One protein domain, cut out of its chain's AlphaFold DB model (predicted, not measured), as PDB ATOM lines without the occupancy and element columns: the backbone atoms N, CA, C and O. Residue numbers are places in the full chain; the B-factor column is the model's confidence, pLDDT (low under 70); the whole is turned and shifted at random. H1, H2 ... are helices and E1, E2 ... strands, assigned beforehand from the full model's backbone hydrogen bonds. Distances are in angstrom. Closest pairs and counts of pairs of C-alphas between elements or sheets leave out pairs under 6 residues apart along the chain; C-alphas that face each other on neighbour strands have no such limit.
ATOM      1  N   SER A  49     -48.815 -42.240  -3.197       84.88
ATOM      2  CA  SER A  49     -49.350 -43.054  -4.302       84.88
ATOM      3  C   SER A  49     -50.217 -42.252  -5.280       84.88
ATOM      4  O   SER A  49     -50.449 -42.691  -6.403       84.88
ATOM      5  N   ALA A  50     -50.705 -41.087  -4.853       91.00
ATOM      6  CA  ALA A  50     -51.435 -40.145  -5.694       91.00
ATOM      7  C   ALA A  50     -50.480 -39.163  -6.395       91.00
ATOM      8  O   ALA A  50     -49.296 -39.077  -6.075       91.00
ATOM      9  N   VAL A  51     -51.015 -38.381  -7.333       95.38
ATOM     10  CA  VAL A  51     -50.281 -37.255  -7.917       95.38
ATOM     11  C   VAL A  51     -50.204 -36.127  -6.887       95.38
ATOM     12  O   VAL A  51     -51.229 -35.583  -6.478       95.38
ATOM     13  N   LEU A  52     -48.988 -35.770  -6.476       96.44
ATOM     14  CA  LEU A  52     -48.714 -34.609  -5.639       96.44
ATOM     15  C   LEU A  52     -48.563 -33.371  -6.527       96.44
ATOM     16  O   LEU A  52     -47.594 -33.247  -7.277       96.44
ATOM     17  N   GLU A  53     -49.510 -32.447  -6.425       96.31
ATOM     18  CA  GLU A  53     -49.455 -31.158  -7.109       96.31
ATOM     19  C   GLU A  53     -48.774 -30.104  -6.220       96.31
ATOM     20  O   GLU A  53     -49.151 -29.922  -5.062       96.31
ATOM     21  N   ILE A  54     -47.785 -29.390  -6.761       96.56
ATOM     22  CA  ILE A  54     -47.054 -28.321  -6.066       96.56
ATOM     23  C   ILE A  54     -46.943 -27.058  -6.927       96.56
ATOM     24  O   ILE A  54     -47.044 -27.093  -8.159       96.56
ATOM     25  N   SER A  55     -46.708 -25.918  -6.275       95.50
ATOM     26  CA  SER A  55     -46.456 -24.647  -6.955       95.50
ATOM     27  C   SER A  55     -45.080 -24.623  -7.630       95.50
ATOM     28  O   SER A  55     -44.185 -25.405  -7.301       95.50
ATOM     29  N   LYS A  56     -44.882 -23.675  -8.556       94.19
ATOM     30  CA  LYS A  56     -43.566 -23.404  -9.154       94.19
ATOM     31  C   LYS A  56     -42.505 -23.069  -8.099       94.19
ATOM     32  O   LYS A  56     -41.389 -23.566  -8.197       94.19
ATOM     33  N   ASP A  57     -42.847 -22.264  -7.096       95.06
ATOM     34  CA  ASP A  57     -41.897 -21.864  -6.050       95.06
ATOM     35  C   ASP A  57     -41.457 -23.059  -5.201       95.06
ATOM     36  O   ASP A  57     -40.269 -23.222  -4.921       95.06
ATOM     37  N   GLU A  58     -42.400 -23.940  -4.855       97.25
ATOM     38  CA  GLU A  58     -42.099 -25.172  -4.131       97.25
ATOM     39  C   GLU A  58     -41.249 -26.121  -4.980       97.25
ATOM     40  O   GLU A  58     -40.255 -26.665  -4.497       97.25
ATOM     41  N   LEU A  59     -41.568 -26.253  -6.272       97.00
ATOM     42  CA  LEU A  59     -40.742 -26.999  -7.214       97.00
ATOM     43  C   LEU A  59     -39.302 -26.462  -7.221       97.00
ATOM     44  O   LEU A  59     -38.366 -27.237  -7.032       97.00
ATOM     45  N   VAL A  60     -39.112 -25.149  -7.394       97.06
ATOM     46  CA  VAL A  60     -37.777 -24.531  -7.401       97.06
ATOM     47  C   VAL A  60     -37.051 -24.837  -6.095       97.06
ATOM     48  O   VAL A  60     -35.926 -25.332  -6.149       97.06
ATOM     49  N   ARG A  61     -37.702 -24.647  -4.940       97.62
ATOM     50  CA  ARG A  61     -37.127 -24.941  -3.618       97.62
ATOM     51  C   ARG A  61     -36.618 -26.379  -3.513       97.62
ATOM     52  O   ARG A  61     -35.526 -26.606  -2.989       97.62
ATOM     53  N   LEU A  62     -37.388 -27.349  -4.008       96.75
ATOM     54  CA  LEU A  62     -37.015 -28.763  -3.974       96.75
ATOM     55  C   LEU A  62     -35.847 -29.083  -4.912       96.75
ATOM     56  O   LEU A  62     -34.953 -29.840  -4.531       96.75
ATOM     57  N   MET A  63     -35.825 -28.491  -6.107       96.38
ATOM     58  CA  MET A  63     -34.764 -28.714  -7.092       96.38
ATOM     59  C   MET A  63     -33.434 -28.066  -6.686       96.38
ATOM     60  O   MET A  63     -32.364 -28.612  -6.969       96.38
ATOM     61  N   THR A  64     -33.492 -26.901  -6.032       95.69
ATOM     62  CA  THR A  64     -32.320 -26.070  -5.719       95.69
ATOM     63  C   THR A  64     -31.681 -26.376  -4.366       95.69
ATOM     64  O   THR A  64     -30.950 -25.546  -3.830       95.69
ATOM     65  N   LYS A  65     -31.931 -27.561  -3.791       94.50
ATOM     66  CA  LYS A  65     -31.311 -27.987  -2.520       94.50
ATOM     67  C   LYS A  65     -29.782 -28.022  -2.586       94.50
ATOM     68  O   LYS A  65     -29.126 -27.809  -1.573       94.50
ATOM     69  N   THR A  66     -29.220 -28.306  -3.761       93.12
ATOM     70  CA  THR A  66     -27.770 -28.417  -3.983       93.12
ATOM     71  C   THR A  66     -27.143 -27.131  -4.514       93.12
ATOM     72  O   THR A  66     -25.967 -26.881  -4.264       93.12
ATOM     73  N   ARG A  67     -27.907 -26.318  -5.255       94.25
ATOM     74  CA  ARG A  67     -27.488 -25.021  -5.806       94.25
ATOM     75  C   ARG A  67     -28.683 -24.225  -6.349       94.25
ATOM     76  O   ARG A  67     -29.687 -24.838  -6.707       94.25
ATOM     77  N   PRO A  68     -28.579 -22.894  -6.513       95.00
ATOM     78  CA  PRO A  68     -29.596 -22.115  -7.216       95.00
ATOM     79  C   PRO A  68     -29.669 -22.444  -8.720       95.00
ATOM     80  O   PRO A  68     -28.715 -22.960  -9.310       95.00
ATOM     81  N   LEU A  69     -30.796 -22.086  -9.349       94.44
ATOM     82  CA  LEU A  69     -30.944 -22.108 -10.808       94.44
ATOM     83  C   LEU A  69     -30.141 -20.980 -11.463       94.44
ATOM     84  O   LEU A  69     -30.212 -19.824 -11.023       94.44
ATOM     85  N   THR A  70     -29.467 -21.292 -12.568       93.06
ATOM     86  CA  THR A  70     -28.850 -20.281 -13.435       93.06
ATOM     87  C   THR A  70     -29.913 -19.458 -14.166       93.06
ATOM     88  O   THR A  70     -31.103 -19.789 -14.178       93.06
ATOM     89  N   ARG A  71     -29.500 -18.364 -14.818       92.06
ATOM     90  CA  ARG A  71     -30.412 -17.551 -15.637       92.06
ATOM     91  C   ARG A  71     -31.050 -18.370 -16.765       92.06
ATOM     92  O   ARG A  71     -32.258 -18.275 -16.967       92.06
ATOM     93  N   ASP A  72     -30.259 -19.179 -17.460       91.44
ATOM     94  CA  ASP A  72     -30.734 -19.985 -18.590       91.44
ATOM     95  C   ASP A  72     -31.660 -21.121 -18.136       91.44
ATOM     96  O   ASP A  72     -32.616 -21.467 -18.832       91.44
ATOM     97  N   GLU A  73     -31.424 -21.683 -16.951       94.31
ATOM     98  CA  GLU A  73     -32.307 -22.689 -16.357       94.31
ATOM     99  C   GLU A  73     -33.656 -22.100 -15.951       94.31
ATOM    100  O   GLU A  73     -34.682 -22.719 -16.220       94.31
ATOM    101  N   LYS A  74     -33.680 -20.882 -15.392       93.56
ATOM    102  CA  LYS A  74     -34.935 -20.165 -15.105       93.56
ATOM    103  C   LYS A  74     -35.742 -19.935 -16.382       93.56
ATOM    104  O   LYS A  74     -36.907 -20.310 -16.441       93.56
ATOM    105  N   VAL A  75     -35.094 -19.429 -17.435       92.00
ATOM    106  CA  VAL A  75     -35.736 -19.236 -18.748       92.00
ATOM    107  C   VAL A  75     -36.263 -20.558 -19.310       92.00
ATOM    108  O   VAL A  75     -37.326 -20.587 -19.924       92.00
ATOM    109  N   ASN A  76     -35.546 -21.666 -19.107       92.94
ATOM    110  CA  ASN A  76     -36.043 -22.976 -19.502       92.94
ATOM    111  C   ASN A  76     -37.241 -23.419 -18.663       92.94
ATOM    112  O   ASN A  76     -38.219 -23.883 -19.238       92.94
ATOM    113  N   LEU A  77     -37.219 -23.243 -17.346       94.50
ATOM    114  CA  LEU A  77     -38.346 -23.607 -16.489       94.50
ATOM    115  C   LEU A  77     -39.642 -22.887 -16.906       94.50
ATOM    116  O   LEU A  77     -40.697 -23.514 -16.981       94.50
ATOM    117  N   ASP A  78     -39.548 -21.613 -17.291       93.19
ATOM    118  CA  ASP A  78     -40.691 -20.802 -17.744       93.19
ATOM    119  C   ASP A  78     -41.330 -21.336 -19.043       93.19
ATOM    120  O   ASP A  78     -42.493 -21.057 -19.352       93.19
ATOM    121  N   ARG A  79     -40.606 -22.172 -19.800       93.19
ATOM    122  CA  ARG A  79     -41.108 -22.859 -21.002       93.19
ATOM    123  C   ARG A  79     -41.932 -24.109 -20.681       93.19
ATOM    124  O   ARG A  79     -42.272 -24.836 -21.612       93.19
ATOM    125  N   GLY A  80     -42.220 -24.381 -19.408       94.88
ATOM    126  CA  GLY A  80     -43.057 -25.500 -18.991       94.88
ATOM    127  C   GLY A  80     -42.411 -26.867 -19.219       94.88
ATOM    128  O   GLY A  80     -41.184 -26.993 -19.206       94.88
ATOM    129  N   CYS A  81     -43.225 -27.906 -19.441       95.94
ATOM    130  CA  CYS A  81     -42.736 -29.288 -19.544       95.94
ATOM    131  C   CYS A  81     -41.527 -29.512 -20.476       95.94
ATOM    132  O   CYS A  81     -40.602 -30.199 -20.041       95.94
ATOM    133  N   PRO A  82     -41.429 -28.950 -21.704       96.00
ATOM    134  CA  PRO A  82     -40.252 -29.187 -22.538       96.00
ATOM    135  C   PRO A  82     -38.999 -28.540 -21.945       96.00
ATOM    136  O   PRO A  82     -37.915 -29.114 -22.009       96.00
ATOM    137  N   GLY A  83     -39.132 -27.348 -21.368       96.38
ATOM    138  CA  GLY A  83     -38.008 -26.643 -20.774       96.38
ATOM    139  C   GLY A  83     -37.542 -27.268 -19.462       96.38
ATOM    140  O   GLY A  83     -36.338 -27.375 -19.244       96.38
ATOM    141  N   PHE A  84     -38.474 -27.787 -18.660       97.38
ATOM    142  CA  PHE A  84     -38.166 -28.571 -17.467       97.38
ATOM    143  C   PHE A  84     -37.301 -29.795 -17.789       97.38
ATOM    144  O   PHE A  84     -36.261 -30.004 -17.162       97.38
ATOM    145  N   VAL A  85     -37.673 -30.561 -18.822       97.81
ATOM    146  CA  VAL A  85     -36.863 -31.700 -19.272       97.81
ATOM    147  C   VAL A  85     -35.520 -31.237 -19.842       97.81
ATOM    148  O   VAL A  85     -34.495 -31.778 -19.441       97.81
ATOM    149  N   CYS A  86     -35.487 -30.221 -20.718       96.44
ATOM    150  CA  CYS A  86     -34.234 -29.673 -21.267       96.44
ATOM    151  C   CYS A  86     -33.238 -29.262 -20.168       96.44
ATOM    152  O   CYS A  86     -32.038 -29.515 -20.290       96.44
ATOM    153  N   MET A  87     -33.733 -28.635 -19.101       95.12
ATOM    154  CA  MET A  87     -32.939 -28.216 -17.947       95.12
ATOM    155  C   MET A  87     -32.333 -29.422 -17.216       95.12
ATOM    156  O   MET A  87     -31.122 -29.451 -17.014       95.12
ATOM    157  N   TYR A  88     -33.128 -30.445 -16.886       96.44
ATOM    158  CA  TYR A  88     -32.618 -31.659 -16.231       96.44
ATOM    159  C   TYR A  88     -31.734 -32.530 -17.137       96.44
ATOM    160  O   TYR A  88     -30.848 -33.234 -16.651       96.44
ATOM    161  N   GLN A  89     -31.926 -32.449 -18.453       95.44
ATOM    162  CA  GLN A  89     -31.078 -33.107 -19.442       95.44
ATOM    163  C   GLN A  89     -29.695 -32.443 -19.545       95.44
ATOM    164  O   GLN A  89     -28.741 -33.107 -19.926       95.44
ATOM    165  N   ARG A  90     -29.557 -31.154 -19.189       93.50
ATOM    166  CA  ARG A  90     -28.277 -30.414 -19.095       93.50
ATOM    167  C   ARG A  90     -27.431 -30.368 -20.379       93.50
ATOM    168  O   ARG A  90     -26.234 -30.116 -20.327       93.50
ATOM    169  N   LEU A  91     -28.058 -30.527 -21.544       92.81
ATOM    170  CA  LEU A  91     -27.388 -30.490 -22.856       92.81
ATOM    171  C   LEU A  91     -27.515 -29.135 -23.578       92.81
ATOM    172  O   LEU A  91     -27.296 -29.046 -24.784       92.81
ATOM    173  N   GLY A  92     -27.925 -28.074 -22.872       89.88
ATOM    174  CA  GLY A  92     -28.064 -26.728 -23.449       89.88
ATOM    175  C   GLY A  92     -29.169 -26.593 -24.506       89.88
ATOM    176  O   GLY A  92     -29.175 -25.640 -25.288       89.88
ATOM    177  N   LEU A  93     -30.113 -27.538 -24.555       89.38
ATOM    178  CA  LEU A  93     -31.209 -27.522 -25.518       89.38
ATOM    179  C   LEU A  93     -32.204 -26.396 -25.227       89.38
ATOM    180  O   LEU A  93     -32.696 -26.246 -24.112       89.38
ATOM    181  N   LYS A  94     -32.570 -25.653 -26.276       84.25
ATOM    182  CA  LYS A  94     -33.482 -24.499 -26.181       84.25
ATOM    183  C   LYS A  94     -34.874 -24.740 -26.762       84.25
ATOM    184  O   LYS A  94     -35.693 -23.827 -26.766       84.25
ATOM    185  N   ARG A  95     -35.161 -25.939 -27.288       87.38
ATOM    186  CA  ARG A  95     -36.440 -26.210 -27.970       87.38
ATOM    187  C   ARG A  95     -37.095 -27.523 -27.558       87.38
ATOM    188  O   ARG A  95     -38.097 -27.486 -26.854       87.38
ATOM    189  N   TRP A  96     -36.542 -28.657 -27.962       94.25
ATOM    190  CA  TRP A  96     -37.196 -29.956 -27.805       94.25
ATOM    191  C   TRP A  96     -36.242 -30.949 -27.150       94.25
ATOM    192  O   TRP A  96     -35.147 -31.109 -27.688       94.25
ATOM    193  N   PRO A  97     -36.618 -31.599 -26.035       96.19
ATOM    194  CA  PRO A  97     -35.754 -32.569 -25.361       96.19
ATOM    195  C   PRO A  97     -35.273 -33.703 -26.272       96.19
ATOM    196  O   PRO A  97     -34.117 -34.117 -26.206       96.19
ATOM    197  N   GLU A  98     -36.134 -34.164 -27.183       96.12
ATOM    198  CA  GLU A  98     -35.817 -35.244 -28.119       96.12
ATOM    199  C   GLU A  98     -34.823 -34.851 -29.220       96.12
ATOM    200  O   GLU A  98     -34.337 -35.716 -29.945       96.12
ATOM    201  N   ALA A  99     -34.508 -33.559 -29.358       95.88
ATOM    202  CA  ALA A  99     -33.523 -33.083 -30.324       95.88
ATOM    203  C   ALA A  99     -32.073 -33.275 -29.845       95.88
ATOM    204  O   ALA A  99     -31.146 -33.007 -30.613       95.88
ATOM    205  N   ALA A 100     -31.846 -33.728 -28.604       96.50
ATOM    206  CA  ALA A 100     -30.508 -34.120 -28.171       96.50
ATOM    207  C   ALA A 100     -29.963 -35.229 -29.073       96.50
ATOM    208  O   ALA A 100     -30.626 -36.239 -29.336       96.50
ATOM    209  N   ARG A 101     -28.715 -35.054 -29.512       94.75
ATOM    210  CA  ARG A 101     -28.023 -36.042 -30.336       94.75
ATOM    211  C   ARG A 101     -27.969 -37.380 -29.603       94.75
ATOM    212  O   ARG A 101     -27.535 -37.453 -28.460       94.75
ATOM    213  N   GLY A 102     -28.378 -38.441 -30.294       95.12
ATOM    214  CA  GLY A 102     -28.373 -39.787 -29.730       95.12
ATOM    215  C   GLY A 102     -29.507 -40.056 -28.742       95.12
ATOM    216  O   GLY A 102     -29.447 -41.067 -28.047       95.12
ATOM    217  N   THR A 103     -30.541 -39.213 -28.670       98.06
ATOM    218  CA  THR A 103     -31.788 -39.605 -27.997       98.06
ATOM    219  C   THR A 103     -32.354 -40.857 -28.671       98.06
ATOM    220  O   THR A 103     -32.328 -40.968 -29.898       98.06
ATOM    221  N   ARG A 104     -32.838 -41.812 -27.879       98.38
ATOM    222  CA  ARG A 104     -33.526 -43.030 -28.335       98.38
ATOM    223  C   ARG A 104     -34.905 -43.088 -27.696       98.38
ATOM    224  O   ARG A 104     -35.077 -42.517 -26.622       98.38
ATOM    225  N   ALA A 105     -35.863 -43.740 -28.346       98.50
ATOM    226  CA  ALA A 105     -37.224 -43.889 -27.844       98.50
ATOM    227  C   ALA A 105     -37.624 -45.356 -27.734       98.50
ATOM    228  O   ALA A 105     -37.221 -46.173 -28.558       98.50
ATOM    229  N   TYR A 106     -38.453 -45.638 -26.737       98.75
ATOM    230  CA  TYR A 106     -38.935 -46.963 -26.367       98.75
ATOM    231  C   TYR A 106     -40.414 -46.875 -25.980       98.75
ATOM    232  O   TYR A 106     -40.886 -45.815 -25.551       98.75
ATOM    233  N   LEU A 107     -41.156 -47.976 -26.118       98.44
ATOM    234  CA  LEU A 107     -42.548 -48.046 -25.646       98.44
ATOM    235  C   LEU A 107     -42.637 -48.263 -24.133       98.44
ATOM    236  O   LEU A 107     -43.616 -47.844 -23.516       98.44
ATOM    237  N   HIS A 108     -41.605 -48.861 -23.540       98.38
ATOM    238  CA  HIS A 108     -41.573 -49.234 -22.135       98.38
ATOM    239  C   HIS A 108     -40.436 -48.538 -21.377       98.38
ATOM    240  O   HIS A 108     -39.418 -48.142 -21.955       98.38
ATOM    241  N   LEU A 109     -40.630 -48.343 -20.070       98.62
ATOM    242  CA  LEU A 109     -39.671 -47.641 -19.214       98.62
ATOM    243  C   LEU A 109     -38.404 -48.473 -19.017       98.62
ATOM    244  O   LEU A 109     -37.298 -47.937 -19.040       98.62
ATOM    245  N   GLU A 110     -38.582 -49.769 -18.797       98.50
ATOM    246  CA  GLU A 110     -37.536 -50.755 -18.564       98.50
ATOM    247  C   GLU A 110     -36.504 -50.759 -19.693       98.50
ATOM    248  O   GLU A 110     -35.309 -50.703 -19.410       98.50
ATOM    249  N   ASP A 111     -36.943 -50.688 -20.950       98.56
ATOM    250  CA  ASP A 111     -36.056 -50.621 -22.114       98.56
ATOM    251  C   ASP A 111     -35.265 -49.305 -22.145       98.56
ATOM    252  O   ASP A 111     -34.055 -49.286 -22.391       98.56
ATOM    253  N   ALA A 112     -35.928 -48.186 -21.827       98.44
ATOM    254  CA  ALA A 112     -35.273 -46.883 -21.750       98.44
ATOM    255  C   ALA A 112     -34.226 -46.822 -20.626       98.44
ATOM    256  O   ALA A 112     -33.184 -46.185 -20.798       98.44
ATOM    257  N   LEU A 113     -34.481 -47.483 -19.492       98.31
ATOM    258  CA  LEU A 113     -33.544 -47.593 -18.370       98.31
ATOM    259  C   LEU A 113     -32.395 -48.563 -18.665       98.31
ATOM    260  O   LEU A 113     -31.264 -48.286 -18.267       98.31
ATOM    261  N   ALA A 114     -32.666 -49.659 -19.381       97.62
ATOM    262  CA  ALA A 114     -31.678 -50.674 -19.743       97.62
ATOM    263  C   ALA A 114     -30.617 -50.162 -20.729       97.62
ATOM    264  O   ALA A 114     -29.549 -50.763 -20.869       97.62
ATOM    265  N   ARG A 115     -30.877 -49.040 -21.410       96.06
ATOM    266  CA  ARG A 115     -29.921 -48.443 -22.337       96.06
ATOM    267  C   ARG A 115     -28.627 -48.024 -21.623       96.06
ATOM    268  O   ARG A 115     -28.609 -47.101 -20.810       96.06
ATOM    269  N   GLY A 116     -27.519 -48.643 -22.024       95.44
ATOM    270  CA  GLY A 116     -26.174 -48.238 -21.619       95.44
ATOM    271  C   GLY A 116     -25.715 -46.942 -22.291       95.44
ATOM    272  O   GLY A 116     -26.004 -46.692 -23.467       95.44
ATOM    273  N   CYS A 117     -24.957 -46.133 -21.550       95.88
ATOM    274  CA  CYS A 117     -24.347 -44.906 -22.050       95.88
ATOM    275  C   CYS A 117     -22.817 -45.032 -22.135       95.88
ATOM    276  O   CYS A 117     -22.192 -45.585 -21.228       95.88
ATOM    277  N   PRO A 118     -22.195 -44.564 -23.234       94.56
ATOM    278  CA  PRO A 118     -20.758 -44.698 -23.433       94.56
ATOM    279  C   PRO A 118     -19.976 -43.706 -22.566       94.56
ATOM    280  O   PRO A 118     -20.505 -42.685 -22.132       94.56
ATOM    281  N   ASN A 119     -18.677 -43.962 -22.394       92.94
ATOM    282  CA  ASN A 119     -17.711 -42.998 -21.847       92.94
ATOM    283  C   ASN A 119     -18.077 -42.435 -20.460       92.94
ATOM    284  O   ASN A 119     -17.804 -41.271 -20.177       92.94
ATOM    285  N   GLY A 120     -18.722 -43.244 -19.614       89.12
ATOM    286  CA  GLY A 120     -19.129 -42.828 -18.269       89.12
ATOM    287  C   GLY A 120     -20.260 -41.795 -18.235       89.12
ATOM    288  O   GLY A 120     -20.487 -41.200 -17.187       89.12
ATOM    289  N   GLN A 121     -20.956 -41.567 -19.355       94.81
ATOM    290  CA  GLN A 121     -22.149 -40.722 -19.389       94.81
ATOM    291  C   GLN A 121     -23.297 -41.358 -18.604       94.81
ATOM    292  O   GLN A 121     -23.425 -42.583 -18.526       94.81
ATOM    293  N   GLU A 122     -24.174 -40.515 -18.074       94.69
ATOM    294  CA  GLU A 122     -25.366 -40.945 -17.356       94.69
ATOM    295  C   GLU A 122     -26.538 -41.119 -18.324       94.69
ATOM    296  O   GLU A 122     -26.779 -40.284 -19.200       94.69
ATOM    297  N   ASN A 123     -27.321 -42.180 -18.128       97.50
ATOM    298  CA  ASN A 123     -28.595 -42.333 -18.816       97.50
ATOM    299  C   ASN A 123     -29.649 -41.422 -18.169       97.50
ATOM    300  O   ASN A 123     -29.949 -41.526 -16.978       97.50
ATOM    301  N   PHE A 124     -30.227 -40.532 -18.966       98.19
ATOM    302  CA  PHE A 124     -31.325 -39.659 -18.584       98.19
ATOM    303  C   PHE A 124     -32.605 -40.068 -19.305       98.19
ATOM    304  O   PHE A 124     -32.647 -40.070 -20.537       98.19
ATOM    305  N   VAL A 125     -33.659 -40.358 -18.540       98.62
ATOM    306  CA  VAL A 125     -34.944 -40.814 -19.074       98.62
ATOM    307  C   VAL A 125     -36.024 -39.753 -18.882       98.62
ATOM    308  O   VAL A 125     -36.190 -39.183 -17.803       98.62
ATOM    309  N   PHE A 126     -36.790 -39.510 -19.939       98.69
ATOM    310  CA  PHE A 126     -37.963 -38.649 -19.910       98.69
ATOM    311  C   PHE A 126     -39.104 -39.257 -20.722       98.69
ATOM    312  O   PHE A 126     -38.890 -39.998 -21.674       98.69
ATOM    313  N   VAL A 127     -40.333 -38.930 -20.355       98.50
ATOM    314  CA  VAL A 127     -41.544 -39.325 -21.069       98.50
ATOM    315  C   VAL A 127     -41.911 -38.228 -22.058       98.50
ATOM    316  O   VAL A 127     -41.820 -37.041 -21.732       98.50
ATOM    317  N   LYS A 128     -42.370 -38.621 -23.244       97.88
ATOM    318  CA  LYS A 128     -43.058 -37.743 -24.195       97.88
ATOM    319  C   LYS A 128     -44.438 -38.325 -24.474       97.88
ATOM    320  O   LYS A 128     -44.540 -39.490 -24.851       97.88
ATOM    321  N   GLN A 129     -45.475 -37.505 -24.329       97.69
ATOM    322  CA  GLN A 129     -46.841 -37.867 -24.705       97.69
ATOM    323  C   GLN A 129     -47.368 -36.913 -25.767       97.69
ATOM    324  O   GLN A 129     -47.131 -35.711 -25.660       97.69
ATOM    325  N   ALA A 130     -48.066 -37.434 -26.772       96.12
ATOM    326  CA  ALA A 130     -48.846 -36.658 -27.739       96.12
ATOM    327  C   ALA A 130     -49.701 -37.622 -28.586       96.12
ATOM    328  O   ALA A 130     -50.408 -38.450 -28.017       96.12
ATOM    329  N   TRP A 131     -49.631 -37.552 -29.915       96.75
ATOM    330  CA  TRP A 131     -50.379 -38.405 -30.840       96.75
ATOM    331  C   TRP A 131     -49.477 -39.411 -31.535       96.75
ATOM    332  O   TRP A 131     -48.336 -39.091 -31.849       96.75
ATOM    333  N   TRP A 132     -49.994 -40.600 -31.841       96.75
ATOM    334  CA  TRP A 132     -49.303 -41.531 -32.727       96.75
ATOM    335  C   TRP A 132     -49.322 -40.977 -34.150       96.75
ATOM    336  O   TRP A 132     -50.399 -40.768 -34.699       96.75
ATOM    337  N   GLU A 133     -48.153 -40.802 -34.767       95.06
ATOM    338  CA  GLU A 133     -48.029 -40.296 -36.145       95.06
ATOM    339  C   GLU A 133     -48.811 -41.169 -37.142       95.06
ATOM    340  O   GLU A 133     -49.441 -40.671 -38.066       95.06
ATOM    341  N   SER A 134     -48.822 -42.488 -36.917       94.06
ATOM    342  CA  SER A 134     -49.551 -43.459 -37.749       94.06
ATOM    343  C   SER A 134     -50.935 -43.840 -37.204       94.06
ATOM    344  O   SER A 134     -51.530 -44.820 -37.652       94.06
ATOM    345  N   GLY A 135     -51.432 -43.128 -36.185       93.94
ATOM    346  CA  GLY A 135     -52.678 -43.455 -35.480       93.94
ATOM    347  C   GLY A 135     -52.596 -44.655 -34.524       93.94
ATOM    348  O   GLY A 135     -53.546 -44.911 -33.791       93.94
ATOM    349  N   LYS A 136     -51.467 -45.377 -34.482       95.69
ATOM    350  CA  LYS A 136     -51.229 -46.526 -33.593       95.69
ATOM    351  C   LYS A 136     -49.775 -46.579 -33.098       95.69
ATOM    352  O   LYS A 136     -48.903 -45.987 -33.747       95.69
ATOM    353  N   PRO A 137     -49.486 -47.293 -31.991       96.81
ATOM    354  CA  PRO A 137     -48.111 -47.511 -31.556       96.81
ATOM    355  C   PRO A 137     -47.292 -48.223 -32.649       96.81
ATOM    356  O   PRO A 137     -47.803 -49.145 -33.296       96.81
ATOM    357  N   PRO A 138     -46.034 -47.810 -32.888       97.75
ATOM    358  CA  PRO A 138     -45.132 -48.512 -33.798       97.75
ATOM    359  C   PRO A 138     -44.749 -49.885 -33.231       97.75
ATOM    360  O   PRO A 138     -44.801 -50.107 -32.025       97.75
ATOM    361  N   ALA A 139     -44.296 -50.796 -34.094       98.06
ATOM    362  CA  ALA A 139     -43.645 -52.015 -33.628       98.06
ATOM    363  C   ALA A 139     -42.225 -51.681 -33.125       98.06
ATOM    364  O   ALA A 139     -41.478 -51.019 -33.856       98.06
ATOM    365  N   PRO A 140     -41.836 -52.109 -31.912       98.06
ATOM    366  CA  PRO A 140     -40.468 -51.962 -31.435       98.06
ATOM    367  C   PRO A 140     -39.521 -52.862 -32.231       98.06
ATOM    368  O   PRO A 140     -39.888 -53.952 -32.676       98.06
ATOM    369  N   ASN A 141     -38.289 -52.402 -32.421       98.06
ATOM    370  CA  ASN A 141     -37.248 -53.209 -33.038       98.06
ATOM    371  C   ASN A 141     -36.965 -54.450 -32.162       98.06
ATOM    372  O   ASN A 141     -36.742 -54.308 -30.960       98.06
ATOM    373  N   PRO A 142     -36.929 -55.667 -32.732       97.44
ATOM    374  CA  PRO A 142     -36.856 -56.905 -31.951       97.44
ATOM    375  C   PRO A 142     -35.518 -57.119 -31.231       97.44
ATOM    376  O   PRO A 142     -35.434 -57.957 -30.343       97.44
ATOM    377  N   THR A 143     -34.457 -56.411 -31.628       96.94
ATOM    378  CA  THR A 143     -33.110 -56.579 -31.058       96.94
ATOM    379  C   THR A 143     -32.828 -55.597 -29.927       96.94
ATOM    380  O   THR A 143     -32.099 -55.930 -29.000       96.94
ATOM    381  N   ASN A 144     -33.365 -54.380 -30.007       96.81
ATOM    382  CA  ASN A 144     -33.035 -53.311 -29.060       96.81
ATOM    383  C   ASN A 144     -34.258 -52.581 -28.487       96.81
ATOM    384  O   ASN A 144     -34.073 -51.580 -27.805       96.81
ATOM    385  N   ALA A 145     -35.474 -53.044 -28.787       98.25
ATOM    386  CA  ALA A 145     -36.751 -52.452 -28.380       98.25
ATOM    387  C   ALA A 145     -36.976 -50.987 -28.818       98.25
ATOM    388  O   ALA A 145     -37.984 -50.375 -28.457       98.25
ATOM    389  N   GLU A 146     -36.075 -50.408 -29.620       98.44
ATOM    390  CA  GLU A 146     -36.182 -49.015 -30.046       98.44
ATOM    391  C   GLU A 146     -37.371 -48.824 -30.992       98.44
ATOM    392  O   GLU A 146     -37.646 -49.645 -31.873       98.44
ATOM    393  N   VAL A 147     -38.033 -47.679 -30.856       98.56
ATOM    394  CA  VAL A 147     -39.019 -47.176 -31.813       98.56
ATOM    395  C   VAL A 147     -38.538 -45.858 -32.426       98.56
ATOM    396  O   VAL A 147     -37.748 -45.134 -31.811       98.56
ATOM    397  N   PRO A 148     -39.014 -45.487 -33.627       97.75
ATOM    398  CA  PRO A 148     -38.677 -44.195 -34.213       97.75
ATOM    399  C   PRO A 148     -39.093 -43.030 -33.301       97.75
ATOM    400  O   PRO A 148     -40.230 -42.979 -32.830       97.75
ATOM    401  N   LEU A 149     -38.209 -42.049 -33.079       95.50
ATOM    402  CA  LEU A 149     -38.513 -40.857 -32.261       95.50
ATOM    403  C   LEU A 149     -39.695 -40.034 -32.802       95.50
ATOM    404  O   LEU A 149     -40.394 -39.361 -32.043       95.50
ATOM    405  N   ASN A 150     -39.903 -40.077 -34.119       94.94
ATOM    406  CA  ASN A 150     -41.008 -39.431 -34.823       94.94
ATOM    407  C   ASN A 150     -42.297 -40.271 -34.839       94.94
ATOM    408  O   ASN A 150     -43.256 -39.869 -35.482       94.94
ATOM    409  N   SER A 151     -42.350 -41.404 -34.128       96.56
ATOM    410  CA  SER A 151     -43.589 -42.180 -33.959       96.56
ATOM    411  C   SER A 151     -44.676 -41.420 -33.198       96.56
ATOM    412  O   SER A 151     -45.853 -41.755 -33.329       96.56
ATOM    413  N   ILE A 152     -44.288 -40.393 -32.433       95.69
ATOM    414  CA  ILE A 152     -45.200 -39.475 -31.758       95.69
ATOM    415  C   ILE A 152     -45.058 -38.054 -32.303       95.69
ATOM    416  O   ILE A 152     -43.983 -37.441 -32.227       95.69
ATOM    417  N   THR A 153     -46.186 -37.488 -32.727       94.12
ATOM    418  CA  THR A 153     -46.318 -36.116 -33.213       94.12
ATOM    419  C   THR A 153     -47.114 -35.240 -32.268       94.12
ATOM    420  O   THR A 153     -48.037 -35.675 -31.585       94.12
ATOM    421  N   ARG A 154     -46.738 -33.963 -32.233       92.25
ATOM    422  CA  ARG A 154     -47.397 -32.932 -31.420       92.25
ATOM    423  C   ARG A 154     -48.560 -32.278 -32.164       92.25
ATOM    424  O   ARG A 154     -49.283 -31.494 -31.558       92.25
ATOM    425  N   ALA A 155     -48.688 -32.550 -33.461       89.25
ATOM    426  CA  ALA A 155     -49.634 -31.906 -34.352       89.25
ATOM    427  C   ALA A 155     -50.457 -32.957 -35.098       89.25
ATOM    428  O   ALA A 155     -49.903 -33.818 -35.775       89.25
ATOM    429  N   MET A 156     -51.772 -32.831 -34.993       84.69
ATOM    430  CA  MET A 156     -52.764 -33.496 -35.834       84.69
ATOM    431  C   MET A 156     -53.614 -32.402 -36.496       84.69
ATOM    432  O   MET A 156     -53.641 -31.273 -35.992       84.69
ATOM    433  N   PRO A 157     -54.313 -32.667 -37.613       82.88
ATOM    434  CA  PRO A 157     -55.207 -31.678 -38.213       82.88
ATOM    435  C   PRO A 157     -56.190 -31.106 -37.174       82.88
ATOM    436  O   PRO A 157     -57.004 -31.837 -36.617       82.88
ATOM    437  N   GLY A 158     -56.075 -29.807 -36.873       83.00
ATOM    438  CA  GLY A 158     -56.908 -29.110 -35.882       83.00
ATOM    439  C   GLY A 158     -56.471 -29.229 -34.414       83.00
ATOM    440  O   GLY A 158     -57.072 -28.574 -33.565       83.00
ATOM    441  N   TRP A 159     -55.416 -29.989 -34.097       85.00
ATOM    442  CA  TRP A 159     -54.985 -30.244 -32.718       85.00
ATOM    443  C   TRP A 159     -53.477 -30.072 -32.539       85.00
ATOM    444  O   TRP A 159     -52.671 -30.634 -33.281       85.00
ATOM    445  N   TYR A 160     -53.082 -29.343 -31.495       87.75
ATOM    446  CA  TYR A 160     -51.689 -29.230 -31.072       87.75
ATOM    447  C   TYR A 160     -51.585 -29.498 -29.574       87.75
ATOM    448  O   TYR A 160     -51.983 -28.666 -28.759       87.75
ATOM    449  N   SER A 161     -51.076 -30.672 -29.209       90.06
ATOM    450  CA  SER A 161     -50.954 -31.071 -27.809       90.06
ATOM    451  C   SER A 161     -49.777 -32.006 -27.596       90.06
ATOM    452  O   SER A 161     -49.463 -32.844 -28.438       90.06
ATOM    453  N   PHE A 162     -49.104 -31.837 -26.462       93.94
ATOM    454  CA  PHE A 162     -48.018 -32.699 -26.025       93.94
ATOM    455  C   PHE A 162     -47.794 -32.570 -24.517       93.94
ATOM    456  O   PHE A 162     -48.233 -31.602 -23.893       93.94
ATOM    457  N   ASN A 163     -47.091 -33.530 -23.929       96.62
ATOM    458  CA  ASN A 163     -46.604 -33.490 -22.558       96.62
ATOM    459  C   ASN A 163     -45.164 -33.998 -22.491       96.62
ATOM    460  O   ASN A 163     -44.771 -34.839 -23.303       96.62
ATOM    461  N   TYR A 164     -44.423 -33.546 -21.483       97.94
ATOM    462  CA  TYR A 164     -43.142 -34.139 -21.121       97.94
ATOM    463  C   TYR A 164     -43.047 -34.328 -19.610       97.94
ATOM    464  O   TYR A 164     -43.508 -33.473 -18.855       97.94
ATOM    465  N   ALA A 165     -42.401 -35.409 -19.182       98.44
ATOM    466  CA  ALA A 165     -42.091 -35.665 -17.778       98.44
ATOM    467  C   ALA A 165     -40.654 -36.163 -17.633       98.44
ATOM    468  O   ALA A 165     -40.201 -36.955 -18.454       98.44
ATOM    469  N   VAL A 166     -39.939 -35.750 -16.594       98.62
ATOM    470  CA  VAL A 166     -38.664 -36.376 -16.212       98.62
ATOM    471  C   VAL A 166     -38.967 -37.614 -15.380       98.62
ATOM    472  O   VAL A 166     -39.834 -37.553 -14.511       98.62
ATOM    473  N   TYR A 167     -38.251 -38.712 -15.619       98.62
ATOM    474  CA  TYR A 167     -38.211 -39.839 -14.691       98.62
ATOM    475  C   TYR A 167     -36.898 -39.797 -13.907       98.62
ATOM    476  O   TYR A 167     -35.823 -39.724 -14.502       98.62
ATOM    477  N   PHE A 168     -36.981 -39.842 -12.580       97.94
ATOM    478  CA  PHE A 168     -35.835 -39.877 -11.677       97.94
ATOM    479  C   PHE A 168     -35.617 -41.311 -11.179       97.94
ATOM    480  O   PHE A 168     -36.359 -41.759 -10.305       97.94
ATOM    481  N   PRO A 169     -34.601 -42.047 -11.674       96.62
ATOM    482  CA  PRO A 169     -34.399 -43.444 -11.285       96.62
ATOM    483  C   PRO A 169     -34.095 -43.627  -9.794       96.62
ATOM    484  O   PRO A 169     -34.520 -44.610  -9.194       96.62
ATOM    485  N   THR A 170     -33.398 -42.666  -9.182       96.25
ATOM    486  CA  THR A 170     -33.000 -42.712  -7.765       96.25
ATOM    487  C   THR A 170     -34.187 -42.652  -6.807       96.25
ATOM    488  O   THR A 170     -34.135 -43.252  -5.739       96.25
ATOM    489  N   THR A 171     -35.259 -41.963  -7.194       96.81
ATOM    490  CA  THR A 171     -36.481 -41.777  -6.393       96.81
ATOM    491  C   THR A 171     -37.683 -42.505  -6.995       96.81
ATOM    492  O   THR A 171     -38.786 -42.427  -6.460       96.81
ATOM    493  N   LYS A 172     -37.497 -43.190  -8.132       96.94
ATOM    494  CA  LYS A 172     -38.545 -43.866  -8.918       96.94
ATOM    495  C   LYS A 172     -39.770 -42.980  -9.168       96.94
ATOM    496  O   LYS A 172     -40.904 -43.444  -9.115       96.94
ATOM    497  N   THR A 173     -39.529 -41.698  -9.419       98.06
ATOM    498  CA  THR A 173     -40.571 -40.668  -9.463       98.06
ATOM    499  C   THR A 173     -40.610 -39.989 -10.830       98.06
ATOM    500  O   THR A 173     -39.573 -39.694 -11.428       98.06
ATOM    501  N   TYR A 174     -41.815 -39.702 -11.308       98.50
ATOM    502  CA  TYR A 174     -42.090 -38.857 -12.461       98.50
ATOM    503  C   TYR A 174     -42.392 -37.434 -12.018       98.50
ATOM    504  O   TYR A 174     -43.172 -37.229 -11.087       98.50
ATOM    505  N   VAL A 175     -41.835 -36.456 -12.733       98.38
ATOM    506  CA  VAL A 175     -42.190 -35.047 -12.552       98.38
ATOM    507  C   VAL A 175     -42.485 -34.378 -13.878       98.38
ATOM    508  O   VAL A 175     -41.677 -34.428 -14.807       98.38
ATOM    509  N   TRP A 176     -43.627 -33.708 -13.955       97.62
ATOM    510  CA  TRP A 176     -44.004 -32.874 -15.091       97.62
ATOM    511  C   TRP A 176     -44.601 -31.562 -14.616       97.62
ATOM    512  O   TRP A 176     -45.156 -31.463 -13.525       97.62
ATOM    513  N   ILE A 177     -44.508 -30.549 -15.466       96.31
ATOM    514  CA  ILE A 177     -45.116 -29.242 -15.232       96.31
ATOM    515  C   ILE A 177     -46.049 -28.904 -16.389       96.31
ATOM    516  O   ILE A 177     -45.940 -29.480 -17.472       96.31
ATOM    517  N   ASN A 178     -46.990 -27.990 -16.193       90.06
ATOM    518  CA  ASN A 178     -47.845 -27.545 -17.293       90.06
ATOM    519  C   ASN A 178     -47.046 -26.832 -18.413       90.06
ATOM    520  O   ASN A 178     -45.869 -26.505 -18.277       90.06
ATOM    521  N   HIS A 179     -47.683 -26.659 -19.578       79.00
ATOM    522  CA  HIS A 179     -47.013 -26.368 -20.856       79.00
ATOM    523  C   HIS A 179     -46.147 -25.101 -20.880       79.00
ATOM    524  O   HIS A 179     -45.178 -25.064 -21.634       79.00
ATOM    525  N   ARG A 180     -46.474 -24.068 -20.102       78.19
ATOM    526  CA  ARG A 180     -45.697 -22.824 -20.044       78.19
ATOM    527  C   ARG A 180     -46.106 -21.971 -18.862       78.19
ATOM    528  O   ARG A 180     -47.203 -22.121 -18.329       78.19
ATOM    529  N   GLU A 181     -45.266 -20.993 -18.562       70.25
ATOM    530  CA  GLU A 181     -45.691 -19.814 -17.836       70.25
ATOM    531  C   GLU A 181     -46.438 -18.883 -18.802       70.25
ATOM    532  O   GLU A 181     -45.990 -18.600 -19.923       70.25
ATOM    533  N   TYR A 182     -47.633 -18.455 -18.410       72.19
ATOM    534  CA  TYR A 182     -48.479 -17.609 -19.249       72.19
ATOM    535  C   TYR A 182     -48.239 -16.115 -19.006       72.19
ATOM    536  O   TYR A 182     -48.684 -15.295 -19.807       72.19
ATOM    537  N   GLY A 183     -47.484 -15.770 -17.958       72.00
ATOM    538  CA  GLY A 183     -47.216 -14.396 -17.549       72.00
ATOM    539  C   GLY A 183     -48.415 -13.756 -16.846       72.00
ATOM    540  O   GLY A 183     -49.518 -14.308 -16.803       72.00
ATOM    541  N   PHE A 184     -48.201 -12.582 -16.259       70.75
ATOM    542  CA  PHE A 184     -49.285 -11.804 -15.663       70.75
ATOM    543  C   PHE A 184     -50.176 -11.188 -16.764       70.75
ATOM    544  O   PHE A 184     -49.635 -10.700 -17.757       70.75
ATOM    545  N   PRO A 185     -51.517 -11.175 -16.616       80.62
ATOM    546  CA  PRO A 185     -52.293 -11.671 -15.474       80.62
ATOM    547  C   PRO A 185     -52.732 -13.138 -15.592       80.62
ATOM    548  O   PRO A 185     -53.306 -13.671 -14.649       80.62
ATOM    549  N   VAL A 186     -52.480 -13.818 -16.718       80.81
ATOM    550  CA  VAL A 186     -52.997 -15.177 -16.982       80.81
ATOM    551  C   VAL A 186     -52.545 -16.189 -15.923       80.81
ATOM    552  O   VAL A 186     -53.325 -17.061 -15.540       80.81
ATOM    553  N   ASN A 187     -51.337 -16.035 -15.383       80.38
ATOM    554  CA  ASN A 187     -50.820 -16.847 -14.278       80.38
ATOM    555  C   ASN A 187     -51.680 -16.797 -13.003       80.38
ATOM    556  O   ASN A 187     -51.628 -17.744 -12.225       80.38
ATOM    557  N   LEU A 188     -52.472 -15.741 -12.781       81.81
ATOM    558  CA  LEU A 188     -53.394 -15.678 -11.639       81.81
ATOM    559  C   LEU A 188     -54.523 -16.711 -11.758       81.81
ATOM    560  O   LEU A 188     -55.038 -17.183 -10.752       81.81
ATOM    561  N   ILE A 189     -54.903 -17.053 -12.990       86.00
ATOM    562  CA  ILE A 189     -56.013 -17.967 -13.295       86.00
ATOM    563  C   ILE A 189     -55.475 -19.361 -13.637       86.00
ATOM    564  O   ILE A 189     -56.104 -20.376 -13.344       86.00
ATOM    565  N   LYS A 190     -54.300 -19.424 -14.272       85.31
ATOM    566  CA  LYS A 190     -53.641 -20.656 -14.717       85.31
ATOM    567  C   LYS A 190     -52.184 -20.666 -14.248       85.31
ATOM    568  O   LYS A 190     -51.285 -20.510 -15.079       85.31
ATOM    569  N   PRO A 191     -51.937 -20.806 -12.934       88.44
ATOM    570  CA  PRO A 191     -50.581 -20.795 -12.405       88.44
ATOM    571  C   PRO A 191     -49.767 -21.963 -12.961       88.44
ATOM    572  O   PRO A 191     -50.302 -23.025 -13.299       88.44
ATOM    573  N   MET A 192     -48.450 -21.775 -13.040       91.81
ATOM    574  CA  MET A 192     -47.543 -22.880 -13.315       91.81
ATOM    575  C   MET A 192     -47.550 -23.841 -12.126       91.81
ATOM    576  O   MET A 192     -47.326 -23.432 -10.985       91.81
ATOM    577  N   LYS A 193     -47.815 -25.111 -12.410       94.56
ATOM    578  CA  LYS A 193     -47.914 -26.173 -11.411       94.56
ATOM    579  C   LYS A 193     -47.078 -27.359 -11.843       94.56
ATOM    580  O   LYS A 193     -47.008 -27.673 -13.037       94.56
ATOM    581  N   ALA A 194     -46.462 -27.998 -10.861       97.31
ATOM    582  CA  ALA A 194     -45.723 -29.229 -11.038       97.31
ATOM    583  C   ALA A 194     -46.482 -30.383 -10.402       97.31
ATOM    584  O   ALA A 194     -47.171 -30.211  -9.404       97.31
ATOM    585  N   ASN A 195     -46.336 -31.554 -10.994       97.81
ATOM    586  CA  ASN A 195     -46.931 -32.790 -10.536       97.81
ATOM    587  C   ASN A 195     -45.802 -33.782 -10.295       97.81
ATOM    588  O   ASN A 195     -44.928 -33.928 -11.151       97.81
ATOM    589  N   ILE A 196     -45.835 -34.441  -9.146       98.25
ATOM    590  CA  ILE A 196     -44.869 -35.444  -8.711       98.25
ATOM    591  C   ILE A 196     -45.645 -36.735  -8.446       98.25
ATOM    592  O   ILE A 196     -46.668 -36.710  -7.767       98.25
ATOM    593  N   SER A 197     -45.211 -37.860  -9.011       97.75
ATOM    594  CA  SER A 197     -45.976 -39.113  -8.959       97.75
ATOM    595  C   SER A 197     -45.080 -40.337  -9.123       97.75
ATOM    596  O   SER A 197     -44.059 -40.277  -9.803       97.75
ATOM    597  N   LEU A 198     -45.489 -41.470  -8.553       97.38
ATOM    598  CA  LEU A 198     -44.848 -42.775  -8.785       97.38
ATOM    599  C   LEU A 198     -45.237 -43.402 -10.136       97.38
ATOM    600  O   LEU A 198     -44.543 -44.283 -10.638       97.38
ATOM    601  N   SER A 199     -46.318 -42.918 -10.745       96.69
ATOM    602  CA  SER A 199     -46.804 -43.323 -12.070       96.69
ATOM    603  C   SER A 199     -46.554 -42.221 -13.106       96.69
ATOM    604  O   SER A 199     -46.549 -41.041 -12.729       96.69
ATOM    605  N   PRO A 200     -46.378 -42.563 -14.401       96.69
ATOM    606  CA  PRO A 200     -46.256 -41.560 -15.456       96.69
ATOM    607  C   PRO A 200     -47.503 -40.662 -15.500       96.69
ATOM    608  O   PRO A 200     -48.556 -41.054 -14.985       96.69
ATOM    609  N   PRO A 201     -47.419 -39.470 -16.123       96.12
ATOM    610  CA  PRO A 201     -48.609 -38.660 -16.348       96.12
ATOM    611  C   PRO A 201     -49.692 -39.506 -17.038       96.12
ATOM    612  O   PRO A 201     -49.355 -40.302 -17.918       96.12
ATOM    613  N   PRO A 202     -50.974 -39.367 -16.675       95.31
ATOM    614  CA  PRO A 202     -52.031 -40.149 -17.301       95.31
ATOM    615  C   PRO A 202     -52.102 -39.855 -18.804       95.31
ATOM    616  O   PRO A 202     -51.869 -38.727 -19.241       95.31
ATOM    617  N   LEU A 203     -52.430 -40.880 -19.591       95.00
ATOM    618  CA  LEU A 203     -52.812 -40.694 -20.987       95.00
ATOM    619  C   LEU A 203     -54.167 -39.994 -21.043       95.00
ATOM    620  O   LEU A 203     -55.059 -40.272 -20.243       95.00
ATOM    621  N   GLU A 204     -54.329 -39.110 -22.014       92.38
ATOM    622  CA  GLU A 204     -55.573 -38.379 -22.232       92.38
ATOM    623  C   GLU A 204     -56.066 -38.626 -23.652       92.38
ATOM    624  O   GLU A 204     -55.277 -38.932 -24.546       92.38
ATOM    625  N   GLU A 205     -57.360 -38.419 -23.887       89.62
ATOM    626  CA  GLU A 205     -57.977 -38.578 -25.209       89.62
ATOM    627  C   GLU A 205     -57.242 -37.781 -26.300       89.62
ATOM    628  O   GLU A 205     -57.037 -38.266 -27.409       89.62
ATOM    629  N   TYR A 206     -56.773 -36.579 -25.959       88.38
ATOM    630  CA  TYR A 206     -56.065 -35.683 -26.871       88.38
ATOM    631  C   TYR A 206     -54.530 -35.840 -26.844       88.38
ATOM    632  O   TYR A 206     -53.812 -35.059 -27.478       88.38
ATOM    633  N   ARG A 207     -54.018 -36.816 -26.079       92.75
ATOM    634  CA  ARG A 207     -52.607 -37.238 -26.009       92.75
ATOM    635  C   ARG A 207     -52.515 -38.754 -25.738       92.75
ATOM    636  O   ARG A 207     -51.984 -39.153 -24.698       92.75
ATOM    637  N   PRO A 208     -53.037 -39.615 -26.632       95.44
ATOM    638  CA  PRO A 208     -53.152 -41.050 -26.364       95.44
ATOM    639  C   PRO A 208     -51.825 -41.809 -26.505       95.44
ATOM    640  O   PRO A 208     -51.740 -42.984 -26.154       95.44
ATOM    641  N   ALA A 209     -50.793 -41.177 -27.062       97.50
ATOM    642  CA  ALA A 209     -49.508 -41.803 -27.313       97.50
ATOM    643  C   ALA A 209     -48.494 -41.457 -26.228       97.50
ATOM    644  O   ALA A 209     -48.406 -40.300 -25.816       97.50
ATOM    645  N   GLN A 210     -47.670 -42.432 -25.843       98.19
ATOM    646  CA  GLN A 210     -46.562 -42.259 -24.907       98.19
ATOM    647  C   GLN A 210     -45.337 -43.050 -25.361       98.19
ATOM    648  O   GLN A 210     -45.444 -44.219 -25.715       98.19
ATOM    649  N   ILE A 211     -44.171 -42.409 -25.298       98.62
ATOM    650  CA  ILE A 211     -42.865 -43.064 -25.406       98.62
ATOM    651  C   ILE A 211     -41.970 -42.632 -24.250       98.62
ATOM    652  O   ILE A 211     -42.081 -41.514 -23.733       98.62
ATOM    653  N   TYR A 212     -41.046 -43.512 -23.895       98.69
ATOM    654  CA  TYR A 212     -39.940 -43.232 -22.996       98.69
ATOM    655  C   TYR A 212     -38.707 -42.930 -23.835       98.69
ATOM    656  O   TYR A 212     -38.242 -43.753 -24.619       98.69
ATOM    657  N   CYS A 213     -38.189 -41.724 -23.689       98.62
ATOM    658  CA  CYS A 213     -36.972 -41.285 -24.334       98.62
ATOM    659  C   CYS A 213     -35.802 -41.430 -23.368       98.62
ATOM    660  O   CYS A 213     -35.878 -40.992 -22.224       98.62
ATOM    661  N   SER A 214     -34.696 -41.974 -23.855       98.44
ATOM    662  CA  SER A 214     -33.424 -42.019 -23.142       98.44
ATOM    663  C   SER A 214     -32.394 -41.160 -23.872       98.44
ATOM    664  O   SER A 214     -32.318 -41.172 -25.104       98.44
ATOM    665  N   THR A 215     -31.577 -40.421 -23.126       97.81
ATOM    666  CA  THR A 215     -30.451 -39.624 -23.635       97.81
ATOM    667  C   THR A 215     -29.233 -39.824 -22.747       97.81
ATOM    668  O   THR A 215     -29.358 -39.758 -21.532       97.81
ATOM    669  N   CYS A 216     -28.055 -39.997 -23.341       96.75
ATOM    670  CA  CYS A 216     -26.803 -40.000 -22.590       96.75
ATOM    671  C   CYS A 216     -26.302 -38.564 -22.384       96.75
ATOM    672  O   CYS A 216     -26.280 -37.789 -23.348       96.75
ATOM    673  N   ARG A 217     -25.953 -38.206 -21.144       92.88
ATOM    674  CA  ARG A 217     -25.522 -36.855 -20.749       92.88
ATOM    675  C   ARG A 217     -24.352 -36.858 -19.772       92.88
ATOM    676  O   ARG A 217     -24.140 -37.895 -19.107       92.88
TER     677      ARG A 217
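Overview. This is residues 49 to 217 of the 217 residues of an uncharacterized protein of Verrucomicrobia bacterium (UniProt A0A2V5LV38). What is the main picture? A strongly twisted sheet of seven strands makes the middle, with H3 over one face and H4 over the other, H1 over its E1 and E6 end and H2 packed on H3. Residues 184 to 189, of which 186 to 189 belong to H5, stick out. What is it made of? The 169 printed residues hold five named helices and seven named strands, in the order E1 H1 H2 H3 E2 H4 E3 E4 E5 H5 E6 E7; the class is mixed, with under half of the residues in named elements. How large is it? It is compact, with a radius of gyration of the C-alphas of 15.8 A and spans of 48 by 43 by 33 A.

Along the chain. Where do the first elements lie? E1 is residues 52 to 55, from C-alpha 52 at (-48.714, -34.609, -5.639); H1 is 56 to 63, H2 71 to 77 and H3 81 to 89, 12.3 A long. What follows? E2 is residues 104 to 106, H4 109 to 114, and E3 123 to 132, 25.0 A long with a bend of 62 degrees at residue 129. What comes last? E4 is residues 163 to 168, 16.6 A, E5 173 to 177, H5 186 to 189, E6 193 to 197, and E7 209 to 216, 23.3 A, ending at C-alpha 216 (-26.803, -40.000, -22.590).

Arrangement. How is the sheet ordered? It runs E1 E6 E5 E4 E3 E7 E2, all antiparallel; N 54 and O 194 of E1 and E6 are 2.8 A apart, and N 126 and O 213 of E3 and E7 2.9 A, within hydrogen-bond range. E3 E4 E5 form a meander, each strand the antiparallel neighbour of the one before; E3 and E4 are a hairpin, with N 127 and O 165 at 2.7 A, and so are E4 and E5, with N 166 and O 175 at 2.8 A. Which helices are on it? H3 lies over E4 at a height over the sheet of 7.5 A, the closest C-alphas being those of Cys 81 and Tyr 164, 5.1 A; H4 lies over E7 on the opposite face at 7.7 A, the C-alphas of Ala 112 and Ser 214 being closest, 5.4 A. H1 is on it too, and only just stands up from the sheet, its line rising 41 degrees. And H2? It touches H3 at a steep tilt of 50 degrees, opposite ways, the C-alphas of Asn 76 and Gly 83 being closest, 4.4 A. Are the helix backbones complete? In H1, H2, H3 and H4 every O i to N i+4 pair is within hydrogen-bond range; H5 is too short for such a pair.

Size, cuts and confidence. Is the printed part whole? It has no cut, and its two farthest C-alphas, those of Thr 143 and Pro 185, are 51.3 A apart. Which links are long? Those from H3 to E2, E3 to E4 and E6 to E7. Where is confidence low? No printed residue is under 70.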